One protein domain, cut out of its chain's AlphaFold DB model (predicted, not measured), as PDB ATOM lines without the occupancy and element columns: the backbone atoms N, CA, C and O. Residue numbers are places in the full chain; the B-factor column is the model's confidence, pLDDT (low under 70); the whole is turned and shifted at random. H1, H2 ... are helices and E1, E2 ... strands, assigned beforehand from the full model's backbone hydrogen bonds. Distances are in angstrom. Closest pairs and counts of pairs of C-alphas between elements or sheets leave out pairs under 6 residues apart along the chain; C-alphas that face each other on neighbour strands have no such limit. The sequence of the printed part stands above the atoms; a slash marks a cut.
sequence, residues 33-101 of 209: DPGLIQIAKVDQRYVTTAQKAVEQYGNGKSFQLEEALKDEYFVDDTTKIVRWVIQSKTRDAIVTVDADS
ATOM      1  N   ASP A  33      24.564  30.586 -21.306       62.84
ATOM      2  CA  ASP A  33      23.792  29.641 -22.104       62.84
ATOM      3  C   ASP A  33      24.012  29.906 -23.606       62.84
ATOM      4  O   ASP A  33      23.851  31.050 -24.064       62.84
ATOM      5  N   PRO A  34      24.368  28.875 -24.396       62.94
ATOM      6  CA  PRO A  34      24.446  29.001 -25.843       62.94
ATOM      7  C   PRO A  34      23.041  29.317 -26.373       62.94
ATOM      8  O   PRO A  34      22.158  28.468 -26.375       62.94
ATOM      9  N   GLY A  35      22.820  30.566 -26.787       81.19
ATOM     10  CA  GLY A  35      21.503  31.062 -27.205       81.19
ATOM     11  C   GLY A  35      21.094  32.391 -26.570       81.19
ATOM     12  O   GLY A  35      20.108  32.986 -27.010       81.19
ATOM     13  N   LEU A  36      21.855  32.893 -25.590       90.50
ATOM     14  CA  LEU A  36      21.644  34.234 -25.050       90.50
ATOM     15  C   LEU A  36      21.845  35.306 -26.129       90.50
ATOM     16  O   LEU A  36      22.876  35.379 -26.802       90.50
ATOM     17  N   ILE A  37      20.853  36.179 -26.264       94.19
ATOM     18  CA  ILE A  37      20.875  37.361 -27.117       94.19
ATOM     19  C   ILE A  37      20.775  38.625 -26.266       94.19
ATOM     20  O   ILE A  37      20.230  38.624 -25.166       94.19
ATOM     21  N   GLN A  38      21.285  39.731 -26.801       94.94
ATOM     22  CA  GLN A  38      21.087  41.049 -26.201       94.94
ATOM     23  C   GLN A  38      19.595  41.383 -26.153       94.94
ATOM     24  O   GLN A  38      18.898  41.210 -27.157       94.94
ATOM     25  N   ILE A  39      19.127  41.927 -25.029       95.06
ATOM     26  CA  ILE A  39      17.709  42.247 -24.808       95.06
ATOM     27  C   ILE A  39      17.138  43.203 -25.866       95.06
ATOM     28  O   ILE A  39      15.969  43.104 -26.215       95.06
ATOM     29  N   ALA A  40      17.976  44.056 -26.466       93.88
ATOM     30  CA  ALA A  40      17.596  44.953 -27.563       93.88
ATOM     31  C   ALA A  40      17.137  44.227 -28.847       93.88
ATOM     32  O   ALA A  40      16.583  44.857 -29.744       93.88
ATOM     33  N   LYS A  41      17.393  42.917 -28.963       95.31
ATOM     34  CA  LYS A  41      16.934  42.068 -30.074       95.31
ATOM     35  C   LYS A  41      15.607  41.357 -29.778       95.31
ATOM     36  O   LYS A  41      15.103  40.647 -30.643       95.31
ATOM     37  N   VAL A  42      15.073  41.503 -28.567       96.50
ATOM     38  CA  VAL A  42      13.804  40.908 -28.133       96.50
ATOM     39  C   VAL A  42      12.670  41.884 -28.431       96.50
ATOM     40  O   VAL A  42      12.852  43.096 -28.342       96.50
ATOM     41  N   ASP A  43      11.485  41.368 -28.760       97.50
ATOM     42  CA  ASP A  43      10.288  42.207 -28.870       97.50
ATOM     43  C   ASP A  43      10.045  42.960 -27.549       97.50
ATOM     44  O   ASP A  43       9.965  42.368 -26.463       97.50
ATOM     45  N   GLN A  44       9.913  44.283 -27.657       97.81
ATOM     46  CA  GLN A  44       9.795  45.203 -26.531       97.81
ATOM     47  C   GLN A  44       8.620  44.869 -25.600       97.81
ATOM     48  O   GLN A  44       8.659  45.227 -24.417       97.81
ATOM     49  N   ARG A  45       7.583  44.171 -26.084       98.06
ATOM     50  CA  ARG A  45       6.450  43.751 -25.246       98.06
ATOM     51  C   ARG A  45       6.883  42.825 -24.109       98.06
ATOM     52  O   ARG A  45       6.459  43.045 -22.976       98.06
ATOM     53  N   TYR A  46       7.773  41.867 -24.380       98.38
ATOM     54  CA  TYR A  46       8.263  40.925 -23.371       98.38
ATOM     55  C   TYR A  46       9.213  41.617 -22.399       98.38
ATOM     56  O   TYR A  46       9.126  41.412 -21.191       98.38
ATOM     57  N   VAL A  47      10.072  42.499 -22.922       98.25
ATOM     58  CA  VAL A  47      10.998  43.318 -22.125       98.25
ATOM     59  C   VAL A  47      10.232  44.187 -21.131       98.25
ATOM     60  O   VAL A  47      10.538  44.193 -19.943       98.25
ATOM     61  N   THR A  48       9.181  44.862 -21.599       98.38
ATOM     62  CA  THR A  48       8.336  45.724 -20.763       98.38
ATOM     63  C   THR A  48       7.587  44.915 -19.702       98.38
ATOM     64  O   THR A  48       7.495  45.342 -18.551       98.38
ATOM     65  N   THR A  49       7.062  43.737 -20.061       98.62
ATOM     66  CA  THR A  49       6.441  42.811 -19.104       98.62
ATOM     67  C   THR A  49       7.433  42.385 -18.020       98.62
ATOM     68  O   THR A  49       7.104  42.441 -16.834       98.62
ATOM     69  N   ALA A  50       8.657  42.014 -18.403       98.56
ATOM     70  CA  ALA A  50       9.693  41.594 -17.468       98.56
ATOM     71  C   ALA A  50      10.148  42.724 -16.533       98.56
ATOM     72  O   ALA A  50      10.263  42.507 -15.328       98.56
ATOM     73  N   GLN A  51      10.334  43.939 -17.059       98.44
ATOM     74  CA  GLN A  51      10.691  45.124 -16.268       98.44
ATOM     75  C   GLN A  51       9.646  45.425 -15.188       98.44
ATOM     76  O   GLN A  51       9.985  45.534 -14.012       98.44
ATOM     77  N   LYS A  52       8.359  45.440 -15.551       98.31
ATOM     78  CA  LYS A  52       7.271  45.642 -14.579       98.31
ATOM     79  C   LYS A  52       7.250  44.567 -13.493       98.31
ATOM     80  O   LYS A  52       6.962  44.866 -12.336       98.31
ATOM     81  N   ALA A  53       7.556  43.320 -13.852       98.25
ATOM     82  CA  ALA A  53       7.610  42.226 -12.893       98.25
ATOM     83  C   ALA A  53       8.742  42.426 -11.873       98.25
ATOM     84  O   ALA A  53       8.493  42.364 -10.668       98.25
ATOM     85  N   VAL A  54       9.968  42.722 -12.320       97.81
ATOM     86  CA  VAL A  54      11.081  42.969 -11.384       97.81
ATOM     87  C   VAL A  54      10.864  44.226 -10.547       97.81
ATOM     88  O   VAL A  54      11.225  44.223  -9.378       97.81
ATOM     89  N   GLU A  55      10.213  45.264 -11.071       97.25
ATOM     90  CA  GLU A  55       9.842  46.453 -10.287       97.25
ATOM     91  C   GLU A  55       8.835  46.110  -9.177       97.25
ATOM     92  O   GLU A  55       9.003  46.509  -8.023       97.25
ATOM     93  N   GLN A  56       7.808  45.316  -9.497       96.50
ATOM     94  CA  GLN A  56       6.782  44.893  -8.539       96.50
ATOM     95  C   GLN A  56       7.365  44.060  -7.383       96.50
ATOM     96  O   GLN A  56       6.984  44.232  -6.212       96.50
ATOM     97  N   TYR A  57       8.272  43.137  -7.709       96.31
ATOM     98  CA  TYR A  57       8.844  42.192  -6.747       96.31
ATOM     99  C   TYR A  57      10.197  42.628  -6.185       96.31
ATOM    100  O   TYR A  57      10.645  42.046  -5.201       96.31
ATOM    101  N   GLY A  58      10.801  43.685  -6.723       94.81
ATOM    102  CA  GLY A  58      12.147  44.122  -6.372       94.81
ATOM    103  C   GLY A  58      12.270  44.900  -5.069       94.81
ATOM    104  O   GLY A  58      13.377  45.231  -4.673       94.81
ATOM    105  N   ASN A  59      11.167  45.191  -4.372       94.12
ATOM    106  CA  ASN A  59      11.199  45.843  -3.054       94.12
ATOM    107  C   ASN A  59      12.012  47.156  -3.022       94.12
ATOM    108  O   ASN A  59      12.717  47.440  -2.059       94.12
ATOM    109  N   GLY A  60      11.944  47.945  -4.097       91.81
ATOM    110  CA  GLY A  60      12.715  49.185  -4.248       91.81
ATOM    111  C   GLY A  60      14.133  48.999  -4.802       91.81
ATOM    112  O   GLY A  60      14.741  49.982  -5.223       91.81
ATOM    113  N   LYS A  61      14.646  47.764  -4.885       93.56
ATOM    114  CA  LYS A  61      15.871  47.440  -5.622       93.56
ATOM    115  C   LYS A  61      15.606  47.506  -7.122       93.56
ATOM    116  O   LYS A  61      14.631  46.946  -7.623       93.56
ATOM    117  N   SER A  62      16.490  48.195  -7.834       93.88
ATOM    118  CA  SER A  62      16.468  48.251  -9.295       93.88
ATOM    119  C   SER A  62      17.291  47.105  -9.869       93.88
ATOM    120  O   SER A  62      18.432  46.897  -9.460       93.88
ATOM    121  N   PHE A  63      16.728  46.392 -10.840       96.00
ATOM    122  CA  PHE A  63      17.408  45.315 -11.553       96.00
ATOM    123  C   PHE A  63      17.587  45.695 -13.018       96.00
ATOM    124  O   PHE A  63      16.627  46.072 -13.691       96.00
ATOM    125  N   GLN A  64      18.813  45.575 -13.522       96.06
ATOM    126  CA  GLN A  64      19.110  45.833 -14.924       96.06
ATOM    127  C   GLN A  64      19.022  44.528 -15.721       96.06
ATOM    128  O   GLN A  64      19.881  43.660 -15.600       96.06
ATOM    129  N   LEU A  65      17.969  44.388 -16.529       97.56
ATOM    130  CA  LEU A  65      17.811  43.275 -17.467       97.56
ATOM    131  C   LEU A  65      18.561  43.594 -18.767       97.56
ATOM    132  O   LEU A  65      18.401  44.682 -19.322       97.56
ATOM    133  N   GLU A  66      19.378  42.661 -19.249       97.19
ATOM    134  CA  GLU A  66      20.325  42.913 -20.349       97.19
ATOM    135  C   GLU A  66      20.352  41.801 -21.401       97.19
ATOM    136  O   GLU A  66      20.675  42.054 -22.564       97.19
ATOM    137  N   GLU A  67      19.993  40.579 -21.021       96.94
ATOM    138  CA  GLU A  67      20.101  39.406 -21.880       96.94
ATOM    139  C   GLU A  67      18.791  38.626 -21.889       96.94
ATOM    140  O   GLU A  67      17.978  38.718 -20.965       96.94
ATOM    141  N   ALA A  68      18.577  37.865 -22.955       97.25
ATOM    142  CA  ALA A  68      17.424  36.999 -23.074       97.25
ATOM    143  C   ALA A  68      17.745  35.707 -23.816       97.25
ATOM    144  O   ALA A  68      18.611  35.676 -24.684       97.25
ATOM    145  N   LEU A  69      16.991  34.661 -23.513       95.62
ATOM    146  CA  LEU A  69      17.010  33.373 -24.189       95.62
ATOM    147  C   LEU A  69      15.576  33.024 -24.586       95.62
ATOM    148  O   LEU A  69      14.652  33.180 -23.785       95.62
ATOM    149  N   LYS A  70      15.391  32.543 -25.815       94.81
ATOM    150  CA  LYS A  70      14.143  31.890 -26.207       94.81
ATOM    151  C   LYS A  70      14.268  30.410 -25.874       94.81
ATOM    152  O   LYS A  70      15.196  29.762 -26.347       94.81
ATOM    153  N   ASP A  71      13.343  29.913 -25.074       92.06
ATOM    154  CA  ASP A  71      13.323  28.540 -24.590       92.06
ATOM    155  C   ASP A  71      11.994  27.873 -24.959       92.06
ATOM    156  O   ASP A  71      10.963  28.541 -25.104       92.06
ATOM    157  N   GLU A  72      12.024  26.559 -25.141       90.81
ATOM    158  CA  GLU A  72      10.868  25.753 -25.516       90.81
ATOM    159  C   GLU A  72      10.854  24.473 -24.683       90.81
ATOM    160  O   GLU A  72      11.844  23.745 -24.632       90.81
ATOM    161  N   TYR A  73       9.722  24.171 -24.055       85.69
ATOM    162  CA  TYR A  73       9.549  22.937 -23.295       85.69
ATOM    163  C   TYR A  73       8.156  22.359 -23.508       85.69
ATOM    164  O   TYR A  73       7.220  23.060 -23.887       85.69
ATOM    165  N   PHE A  74       8.026  21.062 -23.270       84.62
ATOM    166  CA  PHE A  74       6.758  20.354 -23.355       84.62
ATOM    167  C   PHE A  74       6.177  20.196 -21.949       84.62
ATOM    168  O   PHE A  74       6.887  19.764 -21.041       84.62
ATOM    169  N   VAL A  75       4.909  20.571 -21.762       83.00
ATOM    170  CA  VAL A  75       4.174  20.284 -20.511       83.00
ATOM    171  C   VAL A  75       3.498  18.915 -20.547       83.00
ATOM    172  O   VAL A  75       3.255  18.323 -19.500       83.00
ATOM    173  N   ASP A  76       3.234  18.409 -21.748       85.88
ATOM    174  CA  ASP A  76       2.746  17.066 -22.040       85.88
ATOM    175  C   ASP A  76       3.212  16.657 -23.450       85.88
ATOM    176  O   ASP A  76       3.879  17.436 -24.136       85.88
ATOM    177  N   ASP A  77       2.849  15.456 -23.902       87.38
ATOM    178  CA  ASP A  77       3.272  14.893 -25.195       87.38
ATOM    179  C   ASP A  77       2.882  15.745 -26.423       87.38
ATOM    180  O   ASP A  77       3.391  15.529 -27.523       87.38
ATOM    181  N   THR A  78       1.968  16.703 -26.262       86.81
ATOM    182  CA  THR A  78       1.369  17.485 -27.354       86.81
ATOM    183  C   THR A  78       1.485  18.997 -27.176       86.81
ATOM    184  O   THR A  78       1.502  19.733 -28.166       86.81
ATOM    185  N   THR A  79       1.607  19.477 -25.941       86.25
ATOM    186  CA  THR A  79       1.586  20.901 -25.618       86.25
ATOM    187  C   THR A  79       3.003  21.418 -25.423       86.25
ATOM    188  O   THR A  79       3.653  21.173 -24.403       86.25
ATOM    189  N   LYS A  80       3.473  22.188 -26.408       90.12
ATOM    190  CA  LYS A  80       4.738  22.917 -26.338       90.12
ATOM    191  C   LYS A  80       4.499  24.345 -25.865       90.12
ATOM    192  O   LYS A  80       3.733  25.076 -26.486       90.12
ATOM    193  N   ILE A  81       5.213  24.753 -24.824       88.19
ATOM    194  CA  ILE A  81       5.269  26.134 -24.360       88.19
ATOM    195  C   ILE A  81       6.567  26.759 -24.851       88.19
ATOM    196  O   ILE A  81       7.656  26.213 -24.672       88.19
ATOM    197  N   VAL A  82       6.434  27.932 -25.460       94.75
ATOM    198  CA  VAL A  82       7.551  28.774 -25.874       94.75
ATOM    199  C   VAL A  82       7.615  29.956 -24.920       94.75
ATOM    200  O   VAL A  82       6.608  30.616 -24.671       94.75
ATOM    201  N   ARG A  83       8.798  30.254 -24.393       95.44
ATOM    202  CA  ARG A  83       8.986  31.334 -23.423       95.44
ATOM    203  C   ARG A  83      10.235  32.145 -23.706       95.44
ATOM    204  O   ARG A  83      11.201  31.665 -24.295       95.44
ATOM    205  N   TRP A  84      10.212  33.385 -23.246       97.56
ATOM    206  CA  TRP A  84      11.381  34.242 -23.154       97.56
ATOM    207  C   TRP A  84      11.870  34.259 -21.717       97.56
ATOM    208  O   TRP A  84      11.144  34.681 -20.821       97.56
ATOM    209  N   VAL A  85      13.104  33.826 -21.504       97.25
ATOM    210  CA  VAL A  85      13.830  34.019 -20.251       97.25
ATOM    211  C   VAL A  85      14.609  35.319 -20.394       97.25
ATOM    212  O   VAL A  85      15.482  35.404 -21.249       97.25
ATOM    213  N   ILE A  86      14.275  36.341 -19.614       98.31
ATOM    214  CA  ILE A  86      14.888  37.675 -19.661       98.31
ATOM    215  C   ILE A  86      15.594  37.914 -18.329       98.31
ATOM    216  O   ILE A  86      14.971  37.799 -17.275       98.31
ATOM    217  N   GLN A  87      16.883  38.247 -18.363       98.00
ATOM    218  CA  GLN A  87      17.723  38.255 -17.166       98.00
ATOM    219  C   GLN A  87      18.735  39.404 -17.118       98.00
ATOM    220  O   GLN A  87      19.098  39.998 -18.139       98.00
ATOM    221  N   SER A  88      19.214  39.701 -15.910       97.19
ATOM    222  CA  SER A  88      20.437  40.479 -15.712       97.19
ATOM    223  C   SER A  88      21.672  39.639 -16.046       97.19
ATOM    224  O   SER A  88      21.634  38.408 -15.971       97.19
ATOM    225  N   LYS A  89      22.801  40.287 -16.360       93.06
ATOM    226  CA  LYS A  89      24.071  39.585 -16.635       93.06
ATOM    227  C   LYS A  89      24.556  38.729 -15.470       93.06
ATOM    228  O   LYS A  89      25.123  37.663 -15.677       93.06
ATOM    229  N   THR A  90      24.335  39.197 -14.245       93.19
ATOM    230  CA  THR A  90      24.706  38.485 -13.014       93.19
ATOM    231  C   THR A  90      23.675  37.443 -12.595       93.19
ATOM    232  O   THR A  90      23.896  36.732 -11.622       93.19
ATOM    233  N   ARG A  91      22.548  37.348 -13.317       93.75
ATOM    234  CA  ARG A  91      21.399  36.491 -12.989       93.75
ATOM    235  C   ARG A  91      20.753  36.788 -11.630       93.75
ATOM    236  O   ARG A  91      19.990  35.972 -11.123       93.75
ATOM    237  N   ASP A  92      20.984  37.979 -11.082       95.62
ATOM    238  CA  ASP A  92      20.303  38.476  -9.877       95.62
ATOM    239  C   ASP A  92      18.838  38.842 -10.107       95.62
ATOM    240  O   ASP A  92      18.083  38.990  -9.148       95.62
ATOM    241  N   ALA A  93      18.428  38.970 -11.367       98.19
ATOM    242  CA  ALA A  93      17.034  38.979 -11.764       98.19
ATOM    243  C   ALA A  93      16.843  38.123 -13.008       98.19
ATOM    244  O   ALA A  93      17.575  38.272 -13.988       98.19
ATOM    245  N   ILE A  94      15.834  37.261 -12.971       98.31
ATOM    246  CA  ILE A  94      15.386  36.445 -14.093       98.31
ATOM    247  C   ILE A  94      13.862  36.486 -14.101       98.31
ATOM    248  O   ILE A  94      13.216  36.200 -13.092       98.31
ATOM    249  N   VAL A  95      13.282  36.828 -15.244       98.50
ATOM    250  CA  VAL A  95      11.841  36.763 -15.476       98.50
ATOM    251  C   VAL A  95      11.588  35.899 -16.689       98.50
ATOM    252  O   VAL A  95      12.183  36.108 -17.744       98.50
ATOM    253  N   THR A  96      10.665  34.958 -16.552       97.62
ATOM    254  CA  THR A  96      10.206  34.151 -17.678       97.62
ATOM    255  C   THR A  96       8.850  34.657 -18.133       97.62
ATOM    256  O   THR A  96       7.940  34.808 -17.316       97.62
ATOM    257  N   VAL A  97       8.706  34.924 -19.428       98.00
ATOM    258  CA  VAL A  97       7.482  35.441 -20.046       98.00
ATOM    259  C   VAL A  97       7.020  34.472 -21.124       98.00
ATOM    260  O   VAL A  97       7.794  34.091 -21.999       98.00
ATOM    261  N   ASP A  98       5.754  34.082 -21.068       96.19
ATOM    262  CA  ASP A  98       5.115  33.247 -22.078       96.19
ATOM    263  C   ASP A  98       5.105  33.957 -23.440       96.19
ATOM    264  O   ASP A  98       4.706  35.124 -23.544       96.19
ATOM    265  N   ALA A  99       5.567  33.280 -24.492       96.38
ATOM    266  CA  ALA A  99       5.745  33.913 -25.794       96.38
ATOM    267  C   ALA A  99       4.409  34.221 -26.487       96.38
ATOM    268  O   ALA A  99       4.340  35.197 -27.242       96.38
ATOM    269  N   ASP A 100       3.353  33.461 -26.209       94.31
ATOM    270  CA  ASP A 100       2.065  33.610 -26.888       94.31
ATOM    271  C   ASP A 100       1.181  34.651 -26.192       94.31
ATOM    272  O   ASP A 100       0.696  35.601 -26.812       94.31
ATOM    273  N   SER A 101       1.013  34.513 -24.879       95.88
ATOM    274  CA  SER A 101       0.140  35.354 -24.058       95.88
ATOM    275  C   SER A 101       0.819  36.599 -23.489       95.88
ATOM    276  O   SER A 101       0.126  37.484 -22.982       95.88
TER     277      SER A 101
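AT A GLANCE: This is residues 33 to 101 of the 209 residues of an uncharacterized protein of Paenibacillus tyrfis (UniProt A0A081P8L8). What is the shape? A twisted sheet of three strands, E1, E2 and E3 in that order, has helix H1 packed across one face, making two layers; the hairpin E1 and E2 runs on beyond H1. What makes it up? The printed part has 69 residues, in order H1, E1, E2, E3: mixed class, with an antiparallel meander, each strand neighbour to the one before. It is compact, radius of gyration of the C-alphas 12.5 A, spanning 41 by 24 by 20 A.

IN THESE COORDINATES: Where are the strands? E1 is residues 67 to 74, 23.3 A; E2 80 to 87, 22.1 A; E3 93 to 98, 16.8 A, ending at C-alpha 98 (5.115, 33.247, -22.078). Where is the helix? H1, residues 44 to 57, 20.0 A, begins at C-alpha 44 (9.795, 45.203, -26.531).

HOW THE PARTS SIT: Which atoms pair? Within hydrogen-bond range are N 69 and O 85 of hairpin E1 and E2, 2.8 A, N 86 and O 95 of hairpin E2 and E3, 2.8 A, and every O i to N i+4 pair in H1. Where is H1? It is over E2 and E3, height 8.4 A over the sheet; the closest C-alphas of H1 and E3, Ala 50 and Val 95, are 5.6 A apart.

THE WHOLE: How large is it? The farthest C-alphas, Gly 60 and Asp 77, are 41.3 A apart. Any cut or weak place? The printed part has no cut and no long link between named elements; residues 33 to 34 have pLDDT under 70.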